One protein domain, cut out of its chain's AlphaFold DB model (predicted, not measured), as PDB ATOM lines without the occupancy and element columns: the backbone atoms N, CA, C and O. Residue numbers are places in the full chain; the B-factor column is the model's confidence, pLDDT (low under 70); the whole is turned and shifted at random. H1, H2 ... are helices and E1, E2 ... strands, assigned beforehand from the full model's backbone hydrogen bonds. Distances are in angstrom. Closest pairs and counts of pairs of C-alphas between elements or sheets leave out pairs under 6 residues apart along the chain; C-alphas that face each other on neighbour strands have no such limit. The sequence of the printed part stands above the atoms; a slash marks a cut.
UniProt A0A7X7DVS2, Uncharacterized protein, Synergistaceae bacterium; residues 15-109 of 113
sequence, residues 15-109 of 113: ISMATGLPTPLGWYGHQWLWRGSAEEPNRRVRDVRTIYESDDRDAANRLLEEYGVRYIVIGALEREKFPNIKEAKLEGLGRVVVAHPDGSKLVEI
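This is residues 15 to 109 of the 113 residues of an uncharacterized protein of Synergistaceae bacterium (UniProt A0A7X7DVS2). A small three-stranded sheet at one end has the short helix H6 over one face; from near H6 the longest helix, H3, runs away to H2 at the far end, and H4 folds back on H3. The printed part has 95 residues, with six named helices and three named strands in the order H1 H2 H3 H4 E1 H5 H6 E2 E3. The sheet, E1 E3 E2, is antiparallel, and the class is mixed, helices and strands. The whole is compact, radius of gyration of the C-alphas 13.5 A, spanning 41 by 29 by 24 A.

Start at H1, residues 15 to 19, which touches no helix. H2, residues 28 to 35, only just touches H3, residues 39 to 53, through residue 41 alone, with 3 pairs of C-alphas within 8 A; the closest, Tyr 28 and Pro 41, are 6.3 A apart. H3 touches H4, residues 57 to 66, with its residues 47 to 51 alone, at a steep tilt of 42 degrees, opposite ways, a helical hairpin; the closest C-alphas, Ile 51 and Ala 60, are 4.6 A apart. E1, residues 71 to 74, is antiparallel to E3, residues 105 to 108; look at N 72 and O 107, 2.8 A. H5, residues 76 to 81, is not on the sheet. H6, residues 87 to 92, is on it at a height of 9.2 A; its closest C-alphas to E3 are Glu 91 and Val 107, 6.1 A. E2, residues 95 to 99, forms a hairpin with E3; see N 95 and O 108, 2.8 A. E1, H5 H6, E2 make a split strand-helix-strand unit, two same-way strands with E3 between them, its crossover right-handed. In the six helices every O i to N i+4 pair is within hydrogen-bond range.

Find C-alpha 15 at (56.440, 129.890, 25.047), where H1 begins. H3 runs 20.9 A from C-alpha 39 at (51.792, 153.428, 29.628), H4 runs 14.1 A, and E3 ends at C-alpha 108, (70.331, 131.930, 21.790).

The C-alphas farthest apart, Gly 36 and Pro 101, are 42.4 A apart. The printed part has no cut and no long link. Residues 29 and 32 have pLDDT under 70.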
ATOM      1  N   ILE A  15      55.132 130.478  24.749       90.62
ATOM      2  CA  ILE A  15      56.440 129.890  25.047       90.62
ATOM      3  C   ILE A  15      56.871 130.253  26.466       90.62
ATOM      4  O   ILE A  15      57.262 129.371  27.228       90.62
ATOM      5  N   SER A  16      56.747 131.518  26.863       91.38
ATOM      6  CA  SER A  16      56.965 131.951  28.249       91.38
ATOM      7  C   SER A  16      56.019 131.244  29.215       91.38
ATOM      8  O   SER A  16      56.470 130.754  30.249       91.38
ATOM      9  N   MET A  17      54.742 131.086  28.845       88.75
ATOM     10  CA  MET A  17      53.774 130.325  29.637       88.75
ATOM     11  C   MET A  17      54.189 128.853  29.810       88.75
ATOM     12  O   MET A  17      54.117 128.333  30.919       88.75
ATOM     13  N   ALA A  18      54.637 128.183  28.744       91.38
ATOM     14  CA  ALA A  18      54.992 126.761  28.794       91.38
ATOM     15  C   ALA A  18      56.357 126.474  29.447       91.38
ATOM     16  O   ALA A  18      56.568 125.382  29.967       91.38
ATOM     17  N   THR A  19      57.296 127.423  29.399       90.81
ATOM     18  CA  THR A  19      58.686 127.215  29.857       90.81
ATOM     19  C   THR A  19      59.003 127.871  31.198       90.81
ATOM     20  O   THR A  19      60.041 127.578  31.787       90.81
ATOM     21  N   GLY A  20      58.160 128.797  31.668       89.00
ATOM     22  CA  GLY A  20      58.447 129.631  32.837       89.00
ATOM     23  C   GLY A  20      59.527 130.695  32.597       89.00
ATOM     24  O   GLY A  20      59.913 131.397  33.531       89.00
ATOM     25  N   LEU A  21      60.030 130.847  31.365       90.06
ATOM     26  CA  LEU A  21      60.969 131.916  31.026       90.06
ATOM     27  C   LEU A  21      60.216 133.252  30.908       90.06
ATOM     28  O   LEU A  21      59.291 133.342  30.102       90.06
ATOM     29  N   PRO A  22      60.622 134.318  31.623       90.62
ATOM     30  CA  PRO A  22      59.941 135.610  31.541       90.62
ATOM     31  C   PRO A  22      60.070 136.212  30.137       90.62
ATOM     32  O   PRO A  22      61.116 136.076  29.497       90.62
ATOM     33  N   THR A  23      59.021 136.882  29.661       92.31
ATOM     34  CA  THR A  23      58.997 137.624  28.388       92.31
ATOM     35  C   THR A  23      58.839 139.123  28.650       92.31
ATOM     36  O   THR A  23      58.194 139.471  29.646       92.31
ATOM     37  N   PRO A  24      59.392 140.019  27.801       90.12
ATOM     38  CA  PRO A  24      59.177 141.456  27.945       90.12
ATOM     39  C   PRO A  24      57.693 141.794  28.078       90.12
ATOM     40  O   PRO A  24      57.319 142.546  28.976       90.12
ATOM     41  N   LEU A  25      56.839 141.176  27.257       87.06
ATOM     42  CA  LEU A  25      55.397 141.376  27.304       87.06
ATOM     43  C   LEU A  25      54.640 140.092  26.940       87.06
ATOM     44  O   LEU A  25      54.858 139.506  25.885       87.06
ATOM     45  N   GLY A  26      53.751 139.660  27.839       81.50
ATOM     46  CA  GLY A  26      52.824 138.544  27.616       81.50
ATOM     47  C   GLY A  26      51.509 139.024  26.994       81.50
ATOM     48  O   GLY A  26      51.493 139.630  25.925       81.50
ATOM     49  N   TRP A  27      50.383 138.786  27.674       80.25
ATOM     50  CA  TRP A  27      49.086 139.306  27.229       80.25
ATOM     51  C   TRP A  27      48.889 140.766  27.640       80.25
ATOM     52  O   TRP A  27      48.752 141.074  28.827       80.25
ATOM     53  N   TYR A  28      48.823 141.657  26.649       77.81
ATOM     54  CA  TYR A  28      48.731 143.108  26.845       77.81
ATOM     55  C   TYR A  28      47.564 143.511  27.763       77.81
ATOM     56  O   TYR A  28      47.745 144.271  28.715       77.81
ATOM     57  N   GLY A  29      46.374 142.945  27.526       68.31
ATOM     58  CA  GLY A  29      45.166 143.277  28.291       68.31
ATOM     59  C   GLY A  29      45.264 142.933  29.780       68.31
ATOM     60  O   GLY A  29      44.776 143.692  30.614       68.31
ATOM     61  N   HIS A  30      45.948 141.840  30.134       75.69
ATOM     62  CA  HIS A  30      46.157 141.470  31.538       75.69
ATOM     63  C   HIS A  30      47.164 142.399  32.223       75.69
ATOM     64  O   HIS A  30      46.975 142.755  33.382       75.69
ATOM     65  N   GLN A  31      48.199 142.845  31.503       71.31
ATOM     66  CA  GLN A  31      49.176 143.786  32.055       71.31
ATOM     67  C   GLN A  31      48.540 145.152  32.334       71.31
ATOM     68  O   GLN A  31      48.719 145.686  33.423       71.31
ATOM     69  N   TRP A  32      47.736 145.692  31.412       68.94
ATOM     70  CA  TRP A  32      47.015 146.949  31.651       68.94
ATOM     71  C   TRP A  32      46.049 146.851  32.841       68.94
ATOM     72  O   TRP A  32      46.101 147.700  33.733       68.94
ATOM     73  N   LEU A  33      45.218 145.802  32.897       71.00
ATOM     74  CA  LEU A  33      44.238 145.627  33.973       71.00
ATOM     75  C   LEU A  33      44.905 145.539  35.356       71.00
ATOM     76  O   LEU A  33      44.382 146.075  36.327       71.00
ATOM     77  N   TRP A  34      46.076 144.899  35.448       72.75
ATOM     78  CA  TRP A  34      46.811 144.753  36.710       72.75
ATOM     79  C   TRP A  34      47.653 145.968  37.096       72.75
ATOM     80  O   TRP A  34      47.985 146.125  38.270       72.75
ATOM     81  N   ARG A  35      48.055 146.801  36.131       75.56
ATOM     82  CA  ARG A  35      48.896 147.985  36.379       75.56
ATOM     83  C   ARG A  35      48.085 149.265  36.552       75.56
ATOM     84  O   ARG A  35      48.631 150.251  37.032       75.56
ATOM     85  N   GLY A  36      46.818 149.279  36.135       77.88
ATOM     86  CA  GLY A  36      45.956 150.465  36.190       77.88
ATOM     87  C   GLY A  36      46.324 151.562  35.179       77.88
ATOM     88  O   GLY A  36      45.660 152.592  35.131       77.88
ATOM     89  N   SER A  37      47.349 151.345  34.347       82.81
ATOM     90  CA  SER A  37      47.787 152.246  33.277       82.81
ATOM     91  C   SER A  37      48.291 151.446  32.077       82.81
ATOM     92  O   SER A  37      48.894 150.383  32.224       82.81
ATOM     93  N   ALA A  38      48.029 151.965  30.878       84.62
ATOM     94  CA  ALA A  38      48.504 151.391  29.624       84.62
ATOM     95  C   ALA A  38      49.919 151.866  29.247       84.62
ATOM     96  O   ALA A  38      50.478 151.382  28.268       84.62
ATOM     97  N   GLU A  39      50.512 152.806  29.990       87.19
ATOM     98  CA  GLU A  39      51.792 153.428  29.628       87.19
ATOM     99  C   GLU A  39      52.949 152.418  29.572       87.19
ATOM    100  O   GLU A  39      53.626 152.314  28.547       87.19
ATOM    101  N   GLU A  40      53.129 151.635  30.638       86.69
ATOM    102  CA  GLU A  40      54.186 150.622  30.736       86.69
ATOM    103  C   GLU A  40      53.987 149.493  29.701       86.69
ATOM    104  O   GLU A  40      54.893 149.291  28.887       86.69
ATOM    105  N   PRO A  41      52.792 148.870  29.578       87.38
ATOM    106  CA  PRO A  41      52.520 147.910  28.509       87.38
ATOM    107  C   PRO A  41      52.799 148.464  27.107       87.38
ATOM    108  O   PRO A  41      53.430 147.791  26.294       87.38
ATOM    109  N   ASN A  42      52.392 149.706  26.818       89.88
ATOM    110  CA  ASN A  42      52.641 150.340  25.523       89.88
ATOM    111  C   ASN A  42      54.129 150.601  25.267       89.88
ATOM    112  O   ASN A  42      54.574 150.486  24.124       89.88
ATOM    113  N   ARG A  43      54.907 150.944  26.304       92.62
ATOM    114  CA  ARG A  43      56.370 151.030  26.198       92.62
ATOM    115  C   ARG A  43      56.940 149.679  25.776       92.62
ATOM    116  O   ARG A  43      57.647 149.623  24.776       92.62
ATOM    117  N   ARG A  44      56.550 148.592  26.443       93.19
ATOM    118  CA  ARG A  44      57.061 147.253  26.115       93.19
ATOM    119  C   ARG A  44      56.645 146.769  24.729       93.19
ATOM    120  O   ARG A  44      57.455 146.147  24.053       93.19
ATOM    121  N   VAL A  45      55.430 147.091  24.265       92.94
ATOM    122  CA  VAL A  45      55.013 146.819  22.871       92.94
ATOM    123  C   VAL A  45      55.973 147.486  21.884       92.94
ATOM    124  O   VAL A  45      56.398 146.857  20.913       92.94
ATOM    125  N   ARG A  46      56.323 148.758  22.120       94.88
ATOM    126  CA  ARG A  46      57.270 149.486  21.263       94.88
ATOM    127  C   ARG A  46      58.662 148.874  21.324       94.88
ATOM    128  O   ARG A  46      59.268 148.694  20.278       94.88
ATOM    129  N   ASP A  47      59.138 148.507  22.507       96.25
ATOM    130  CA  ASP A  47      60.463 147.911  22.671       96.25
ATOM    131  C   ASP A  47      60.564 146.551  21.968       96.25
ATOM    132  O   ASP A  47      61.496 146.320  21.200       96.25
ATOM    133  N   VAL A  48      59.568 145.675  22.148       95.75
ATOM    134  CA  VAL A  48      59.484 144.387  21.439       95.75
ATOM    135  C   VAL A  48      59.489 144.612  19.928       95.75
ATOM    136  O   VAL A  48      60.262 143.972  19.213       95.75
ATOM    137  N   ARG A  49      58.689 145.564  19.430       95.69
ATOM    138  CA  ARG A  49      58.672 145.923  18.007       95.69
ATOM    139  C   ARG A  49      60.034 146.424  17.525       95.69
ATOM    140  O   ARG A  49      60.489 145.990  16.472       95.69
ATOM    141  N   THR A  50      60.709 147.277  18.291       96.38
ATOM    142  CA  THR A  50      62.067 147.749  17.982       96.38
ATOM    143  C   THR A  50      63.038 146.578  17.856       96.38
ATOM    144  O   THR A  50      63.815 146.533  16.901       96.38
ATOM    145  N   ILE A  51      62.974 145.593  18.759       96.44
ATOM    146  CA  ILE A  51      63.841 144.414  18.669       96.44
ATOM    147  C   ILE A  51      63.566 143.626  17.379       96.44
ATOM    148  O   ILE A  51      64.527 143.223  16.725       96.44
ATOM    149  N   TYR A  52      62.308 143.440  16.968       96.88
ATOM    150  CA  TYR A  52      61.974 142.664  15.764       96.88
ATOM    151  C   TYR A  52      62.184 143.415  14.436       96.88
ATOM    152  O   TYR A  52      62.675 142.812  13.482       96.88
ATOM    153  N   GLU A  53      61.839 144.703  14.353       96.38
ATOM    154  CA  GLU A  53      61.728 145.437  13.077       96.38
ATOM    155  C   GLU A  53      62.829 146.483  12.834       96.38
ATOM    156  O   GLU A  53      63.076 146.842  11.685       96.38
ATOM    157  N   SER A  54      63.512 146.982  13.873       94.44
ATOM    158  CA  SER A  54      64.581 147.979  13.687       94.44
ATOM    159  C   SER A  54      65.829 147.354  13.067       94.44
ATOM    160  O   SER A  54      66.195 146.234  13.427       94.44
ATOM    161  N   ASP A  55      66.534 148.085  12.205       93.12
ATOM    162  CA  ASP A  55      67.864 147.706  11.708       93.12
ATOM    163  C   ASP A  55      68.989 148.010  12.723       93.12
ATOM    164  O   ASP A  55      70.098 147.486  12.599       93.12
ATOM    165  N   ASP A  56      68.705 148.809  13.758       94.62
ATOM    166  CA  ASP A  56      69.662 149.171  14.806       94.62
ATOM    167  C   ASP A  56      69.926 147.979  15.746       94.62
ATOM    168  O   ASP A  56      69.083 147.572  16.558       94.62
ATOM    169  N   ARG A  57      71.124 147.401  15.614       94.00
ATOM    170  CA  ARG A  57      71.587 146.269  16.427       94.00
ATOM    171  C   ARG A  57      71.873 146.670  17.868       94.00
ATOM    172  O   ARG A  57      71.581 145.886  18.765       94.00
ATOM    173  N   ASP A  58      72.410 147.862  18.096       94.12
ATOM    174  CA  ASP A  58      72.781 148.332  19.431       94.12
ATOM    175  C   ASP A  58      71.536 148.655  20.259       94.12
ATOM    176  O   ASP A  58      71.451 148.297  21.434       94.12
ATOM    177  N   ALA A  59      70.518 149.262  19.643       94.75
ATOM    178  CA  ALA A  59      69.211 149.434  20.273       94.75
ATOM    179  C   ALA A  59      68.567 148.087  20.631       94.75
ATOM    180  O   ALA A  59      68.103 147.918  21.759       94.75
ATOM    181  N   ALA A  60      68.578 147.115  19.712       95.12
ATOM    182  CA  ALA A  60      68.036 145.785  19.981       95.12
ATOM    183  C   ALA A  60      68.789 145.079  21.121       95.12
ATOM    184  O   ALA A  60      68.148 144.552  22.026       95.12
ATOM    185  N   ASN A  61      70.125 145.115  21.121       93.62
ATOM    186  CA  ASN A  61      70.947 144.514  22.174       93.62
ATOM    187  C   ASN A  61      70.678 145.134  23.547       93.62
ATOM    188  O   ASN A  61      70.431 144.394  24.494       93.62
ATOM    189  N   ARG A  62      70.630 146.470  23.650       94.94
ATOM    190  CA  ARG A  62      70.321 147.152  24.920       94.94
ATOM    191  C   ARG A  62      68.969 146.734  25.487       94.94
ATOM    192  O   ARG A  62      68.864 146.486  26.681       94.94
ATOM    193  N   LEU A  63      67.944 146.626  24.640       96.00
ATOM    194  CA  LEU A  63      66.619 146.182  25.076       96.00
ATOM    195  C   LEU A  63      66.629 144.705  25.494       96.00
ATOM    196  O   LEU A  63      66.034 144.341  26.504       96.00
ATOM    197  N   LEU A  64      67.316 143.840  24.745       94.50
ATOM    198  CA  LEU A  64      67.457 142.425  25.099       94.50
ATOM    199  C   LEU A  64      68.157 142.243  26.454       94.50
ATOM    200  O   LEU A  64      67.732 141.394  27.238       94.50
ATOM    201  N   GLU A  65      69.171 143.061  26.740       93.81
ATOM    202  CA  GLU A  65      69.858 143.118  28.034       93.81
ATOM    203  C   GLU A  65      68.948 143.668  29.142       93.81
ATOM    204  O   GLU A  65      68.810 143.017  30.176       93.81
ATOM    205  N   GLU A  66      68.255 144.795  28.913       93.94
ATOM    206  CA  GLU A  66      67.299 145.397  29.864       93.94
ATOM    207  C   GLU A  66      66.238 144.383  30.317       93.94
ATOM    208  O   GLU A  66      65.900 144.304  31.499       93.94
ATOM    209  N   TYR A  67      65.742 143.562  29.389       94.06
ATOM    210  CA  TYR A  67      64.734 142.539  29.670       94.06
ATOM    211  C   TYR A  67      65.308 141.164  30.057       94.06
ATOM    212  O   TYR A  67      64.536 140.228  30.286       94.06
ATOM    213  N   GLY A  68      66.634 140.999  30.115       93.06
ATOM    214  CA  GLY A  68      67.279 139.723  30.449       93.06
ATOM    215  C   GLY A  68      66.918 138.580  29.488       93.06
ATOM    216  O   GLY A  68      66.745 137.424  29.895       93.06
ATOM    217  N   VAL A  69      66.730 138.887  28.204       94.75
ATOM    218  CA  VAL A  69      66.331 137.904  27.195       94.75
ATOM    219  C   VAL A  69      67.524 137.027  26.813       94.75
ATOM    220  O   VAL A  69      68.538 137.508  26.331       94.75
ATOM    221  N   ARG A  70      67.359 135.704  26.951       93.94
ATOM    222  CA  ARG A  70      68.356 134.696  26.527       93.94
ATOM    223  C   ARG A  70      68.029 133.973  25.222       93.94
ATOM    224  O   ARG A  70      68.903 133.372  24.613       93.94
ATOM    225  N   TYR A  71      66.771 134.027  24.797       95.75
ATOM    226  CA  TYR A  71      66.295 133.344  23.599       95.75
ATOM    227  C   TYR A  71      65.370 134.261  22.813       95.75
ATOM    228  O   TYR A  71      64.468 134.848  23.413       95.75
ATOM    229  N   ILE A  72      65.578 134.347  21.501       96.81
ATOM    230  CA  ILE A  72      64.699 135.018  20.543       96.81
ATOM    231  C   ILE A  72      64.015 133.957  19.695       96.81
ATOM    232  O   ILE A  72      64.671 133.082  19.127       96.81
ATOM    233  N   VAL A  73      62.697 134.055  19.601       96.88
ATOM    234  CA  VAL A  73      61.871 133.182  18.774       96.88
ATOM    235  C   VAL A  73      61.633 133.867  17.434       96.88
ATOM    236  O   VAL A  73      61.313 135.048  17.387       96.88
ATOM    237  N   ILE A  74      61.788 133.129  16.340       96.62
ATOM    238  CA  ILE A  74      61.423 133.581  14.996       96.62
ATOM    239  C   ILE A  74      60.512 132.509  14.403       96.62
ATOM    240  O   ILE A  74      60.986 131.500  13.882       96.62
ATOM    241  N   GLY A  75      59.200 132.686  14.534       95.06
ATOM    242  CA  GLY A  75      58.195 131.734  14.068       95.06
ATOM    243  C   GLY A  75      57.127 132.378  13.190       95.06
ATOM    244  O   GLY A  75      57.214 133.544  12.809       95.06
ATOM    245  N   ALA A  76      56.091 131.602  12.863       93.62
ATOM    246  CA  ALA A  76      54.972 132.080  12.050       93.62
ATOM    247  C   ALA A  76      54.247 133.284  12.684       93.62
ATOM    248  O   ALA A  76      53.955 134.243  11.981       93.62
ATOM    249  N   LEU A  77      54.018 133.272  14.004       93.56
ATOM    250  CA  LEU A  77      53.331 134.381  14.681       93.56
ATOM    251  C   LEU A  77      54.180 135.652  14.742       93.56
ATOM    252  O   LEU A  77      53.649 136.752  14.616       93.56
ATOM    253  N   GLU A  78      55.493 135.518  14.923       95.38
ATOM    254  CA  GLU A  78      56.402 136.663  14.896       95.38
ATOM    255  C   GLU A  78      56.414 137.313  13.507       95.38
ATOM    256  O   GLU A  78      56.335 138.533  13.414       95.38
ATOM    257  N   ARG A  79      56.417 136.516  12.431       94.50
ATOM    258  CA  ARG A  79      56.322 137.022  11.050       94.50
ATOM    259  C   ARG A  79      54.962 137.642  10.732       94.50
ATOM    260  O   ARG A  79      54.903 138.652  10.044       94.50
ATOM    261  N   GLU A  80      53.880 137.054  11.238       94.12
ATOM    262  CA  GLU A  80      52.525 137.596  11.080       94.12
ATOM    263  C   GLU A  80      52.393 138.962  11.767       94.12
ATOM    264  O   GLU A  80      51.828 139.898  11.203       94.12
ATOM    265  N   LYS A  81      52.947 139.096  12.977       93.25
ATOM    266  CA  LYS A  81      52.841 140.326  13.765       93.25
ATOM    267  C   LYS A  81      53.798 141.432  13.311       93.25
ATOM    268  O   LYS A  81      53.449 142.615  13.394       93.25
ATOM    269  N   PHE A  82      54.999 141.058  12.881       95.19
ATOM    270  CA  PHE A  82      56.068 141.971  12.489       95.19
ATOM    271  C   PHE A  82      56.380 141.778  10.996       95.19
ATOM    272  O   PHE A  82      57.321 141.062  10.653       95.19
ATOM    273  N   PRO A  83      55.613 142.401  10.081       93.56
ATOM    274  CA  PRO A  83      55.801 142.216   8.640       93.56
ATOM    275  C   PRO A  83      57.169 142.705   8.144       93.56
ATOM    276  O   PRO A  83      57.649 142.231   7.118       93.56
ATOM    277  N   ASN A  84      57.818 143.621   8.875       95.00
ATOM    278  CA  ASN A  84      59.158 144.125   8.559       95.00
ATOM    279  C   ASN A  84      60.254 143.462   9.409       95.00
ATOM    280  O   ASN A  84      61.304 144.066   9.644       95.00
ATOM    281  N   ILE A  85      60.008 142.247   9.911       96.44
ATOM    282  CA  ILE A  85      60.951 141.516  10.760       96.44
ATOM    283  C   ILE A  85      62.333 141.397  10.103       96.44
ATOM    284  O   ILE A  85      62.490 140.973   8.957       96.44
ATOM    285  N   LYS A  86      63.370 141.756  10.858       96.31
ATOM    286  CA  LYS A  86      64.762 141.746  10.396       96.31
ATOM    287  C   LYS A  86      65.443 140.437  10.780       96.31
ATOM    288  O   LYS A  86      66.338 140.428  11.624       96.31
ATOM    289  N   GLU A  87      65.031 139.326  10.165       94.56
ATOM    290  CA  GLU A  87      65.517 137.975  10.510       94.56
ATOM    291  C   GLU A  87      67.046 137.869  10.485       94.56
ATOM    292  O   GLU A  87      67.645 137.475  11.480       94.56
ATOM    293  N   ALA A  88      67.694 138.339   9.413       94.50
ATOM    294  CA  ALA A  88      69.155 138.312   9.298       94.50
ATOM    295  C   ALA A  88      69.859 139.068  10.439       94.50
ATOM    296  O   ALA A  88      70.939 138.676  10.882       94.50
ATOM    297  N   LYS A  89      69.246 140.151  10.940       95.19
ATOM    298  CA  LYS A  89      69.755 140.864  12.112       95.19
ATOM    299  C   LYS A  89      69.564 140.027  13.368       95.19
ATOM    300  O   LYS A  89      70.534 139.858  14.089       95.19
ATOM    301  N   LEU A  90      68.358 139.510  13.609       95.31
ATOM    302  CA  LEU A  90      68.029 138.710  14.796       95.31
ATOM    303  C   LEU A  90      68.911 137.463  14.907       95.31
ATOM    304  O   LEU A  90      69.445 137.187  15.974       95.31
ATOM    305  N   GLU A  91      69.118 136.759  13.796       95.06
ATOM    306  CA  GLU A  91      70.031 135.617  13.703       95.06
ATOM    307  C   GLU A  91      71.480 136.021  13.986       95.06
ATOM    308  O   GLU A  91      72.211 135.261  14.607       95.06
ATOM    309  N   GLY A  92      71.881 137.232  13.586       93.75
ATOM    310  CA  GLY A  92      73.204 137.789  13.860       93.75
ATOM    311  C   GLY A  92      73.402 138.344  15.275       93.75
ATOM    312  O   GLY A  92      74.536 138.673  15.620       93.75
ATOM    313  N   LEU A  93      72.348 138.470  16.094       92.81
ATOM    314  CA  LEU A  93      72.477 138.897  17.497       92.81
ATOM    315  C   LEU A  93      73.010 137.773  18.397       92.81
ATOM    316  O   LEU A  93      73.522 138.047  19.479       92.81
ATOM    317  N   GLY A  94      72.907 136.515  17.966       93.00
ATOM    318  CA  GLY A  94      73.300 135.364  18.766       93.00
ATOM    319  C   GLY A  94      73.603 134.133  17.922       93.00
ATOM    320  O   GLY A  94      73.970 134.221  16.755       93.00
ATOM    321  N   ARG A  95      73.469 132.957  18.532       95.56
ATOM    322  CA  ARG A  95      73.682 131.668  17.874       95.56
ATOM    323  C   ARG A  95      72.337 131.020  17.578       95.56
ATOM    324  O   ARG A  95      71.550 130.794  18.491       95.56
ATOM    325  N   VAL A  96      72.085 130.661  16.322       96.06
ATOM    326  CA  VAL A  96      70.906 129.859  15.962       96.06
ATOM    327  C   VAL A  96      71.080 128.451  16.539       96.06
ATOM    328  O   VAL A  96      71.994 127.724  16.153       96.06
ATOM    329  N   VAL A  97      70.236 128.084  17.504       96.25
ATOM    330  CA  VAL A  97      70.289 126.788  18.211       96.25
ATOM    331  C   VAL A  97      69.258 125.795  17.702       96.25
ATOM    332  O   VAL A  97      69.449 124.589  17.831       96.25
ATOM    333  N   VAL A  98      68.178 126.299  17.109       95.56
ATOM    334  CA  VAL A  98      67.145 125.496  16.457       95.56
ATOM    335  C   VAL A  98      66.808 126.151  15.129       95.56
ATOM    336  O   VAL A  98      66.573 127.358  15.076       95.56
ATOM    337  N   ALA A  99      66.753 125.340  14.078       94.94
ATOM    338  CA  ALA A  99      66.188 125.690  12.786       94.94
ATOM    339  C   ALA A  99      65.314 124.515  12.338       94.94
ATOM    340  O   ALA A  99      65.817 123.421  12.086       94.94
ATOM    341  N   HIS A 100      64.003 124.723  12.319       94.81
ATOM    342  CA  HIS A 100      63.030 123.699  11.973       94.81
ATOM    343  C   HIS A 100      62.614 123.834  10.490       94.81
ATOM    344  O   HIS A 100      62.611 124.953   9.966       94.81
ATOM    345  N   PRO A 101      62.264 122.737   9.783       92.19
ATOM    346  CA  PRO A 101      61.924 122.778   8.354       92.19
ATOM    347  C   PRO A 101      60.736 123.675   7.977       92.19
ATOM    348  O   PRO A 101      60.623 124.081   6.827       92.19
ATOM    349  N   ASP A 102      59.863 124.003   8.931       90.88
ATOM    350  CA  ASP A 102      58.747 124.949   8.748       90.88
ATOM    351  C   ASP A 102      59.192 126.427   8.754       90.88
ATOM    352  O   ASP A 102      58.362 127.329   8.652       90.88
ATOM    353  N   GLY A 103      60.495 126.686   8.905       90.25
ATOM    354  CA  GLY A 103      61.076 128.022   8.980       90.25
ATOM    355  C   GLY A 103      61.111 128.617  10.390       90.25
ATOM    356  O   GLY A 103      61.530 129.768  10.543       90.25
ATOM    357  N   SER A 104      60.690 127.886  11.424       94.25
ATOM    358  CA  SER A 104      60.814 128.334  12.814       94.25
ATOM    359  C   SER A 104      62.270 128.264  13.281       94.25
ATOM    360  O   SER A 104      62.944 127.245  13.110       94.25
ATOM    361  N   LYS A 105      62.766 129.338  13.901       96.62
ATOM    362  CA  LYS A 105      64.130 129.427  14.436       96.62
ATOM    363  C   LYS A 105      64.122 129.861  15.898       96.62
ATOM    364  O   LYS A 105      63.269 130.638  16.330       96.62
ATOM    365  N   LEU A 106      65.113 129.381  16.641       96.12
ATOM    366  CA  LEU A 106      65.426 129.845  17.988       96.12
ATOM    367  C   LEU A 106      66.865 130.352  18.001       96.12
ATOM    368  O   LEU A 106      67.791 129.605  17.675       96.12
ATOM    369  N   VAL A 107      67.045 131.610  18.389       96.75
ATOM    370  CA  VAL A 107      68.359 132.239  18.535       96.75
ATOM    371  C   VAL A 107      68.677 132.352  20.018       96.75
ATOM    372  O   VAL A 107      67.917 132.952  20.773       96.75
ATOM    373  N   GLU A 108      69.789 131.771  20.445       95.75
ATOM    374  CA  GLU A 108      70.331 131.930  21.790       95.75
ATOM    375  C   GLU A 108      71.277 133.130  21.821       95.75
ATOM    376  O   GLU A 108      72.263 133.185  21.085       95.75
ATOM    377  N   ILE A 109      70.979 134.084  22.694       91.56
ATOM    378  CA  ILE A 109      71.820 135.249  22.965       91.56
ATOM    379  C   ILE A 109      72.570 134.966  24.259       91.56
ATOM    380  O   ILE A 109      71.968 134.694  25.301       91.56
TER     381      ILE A 109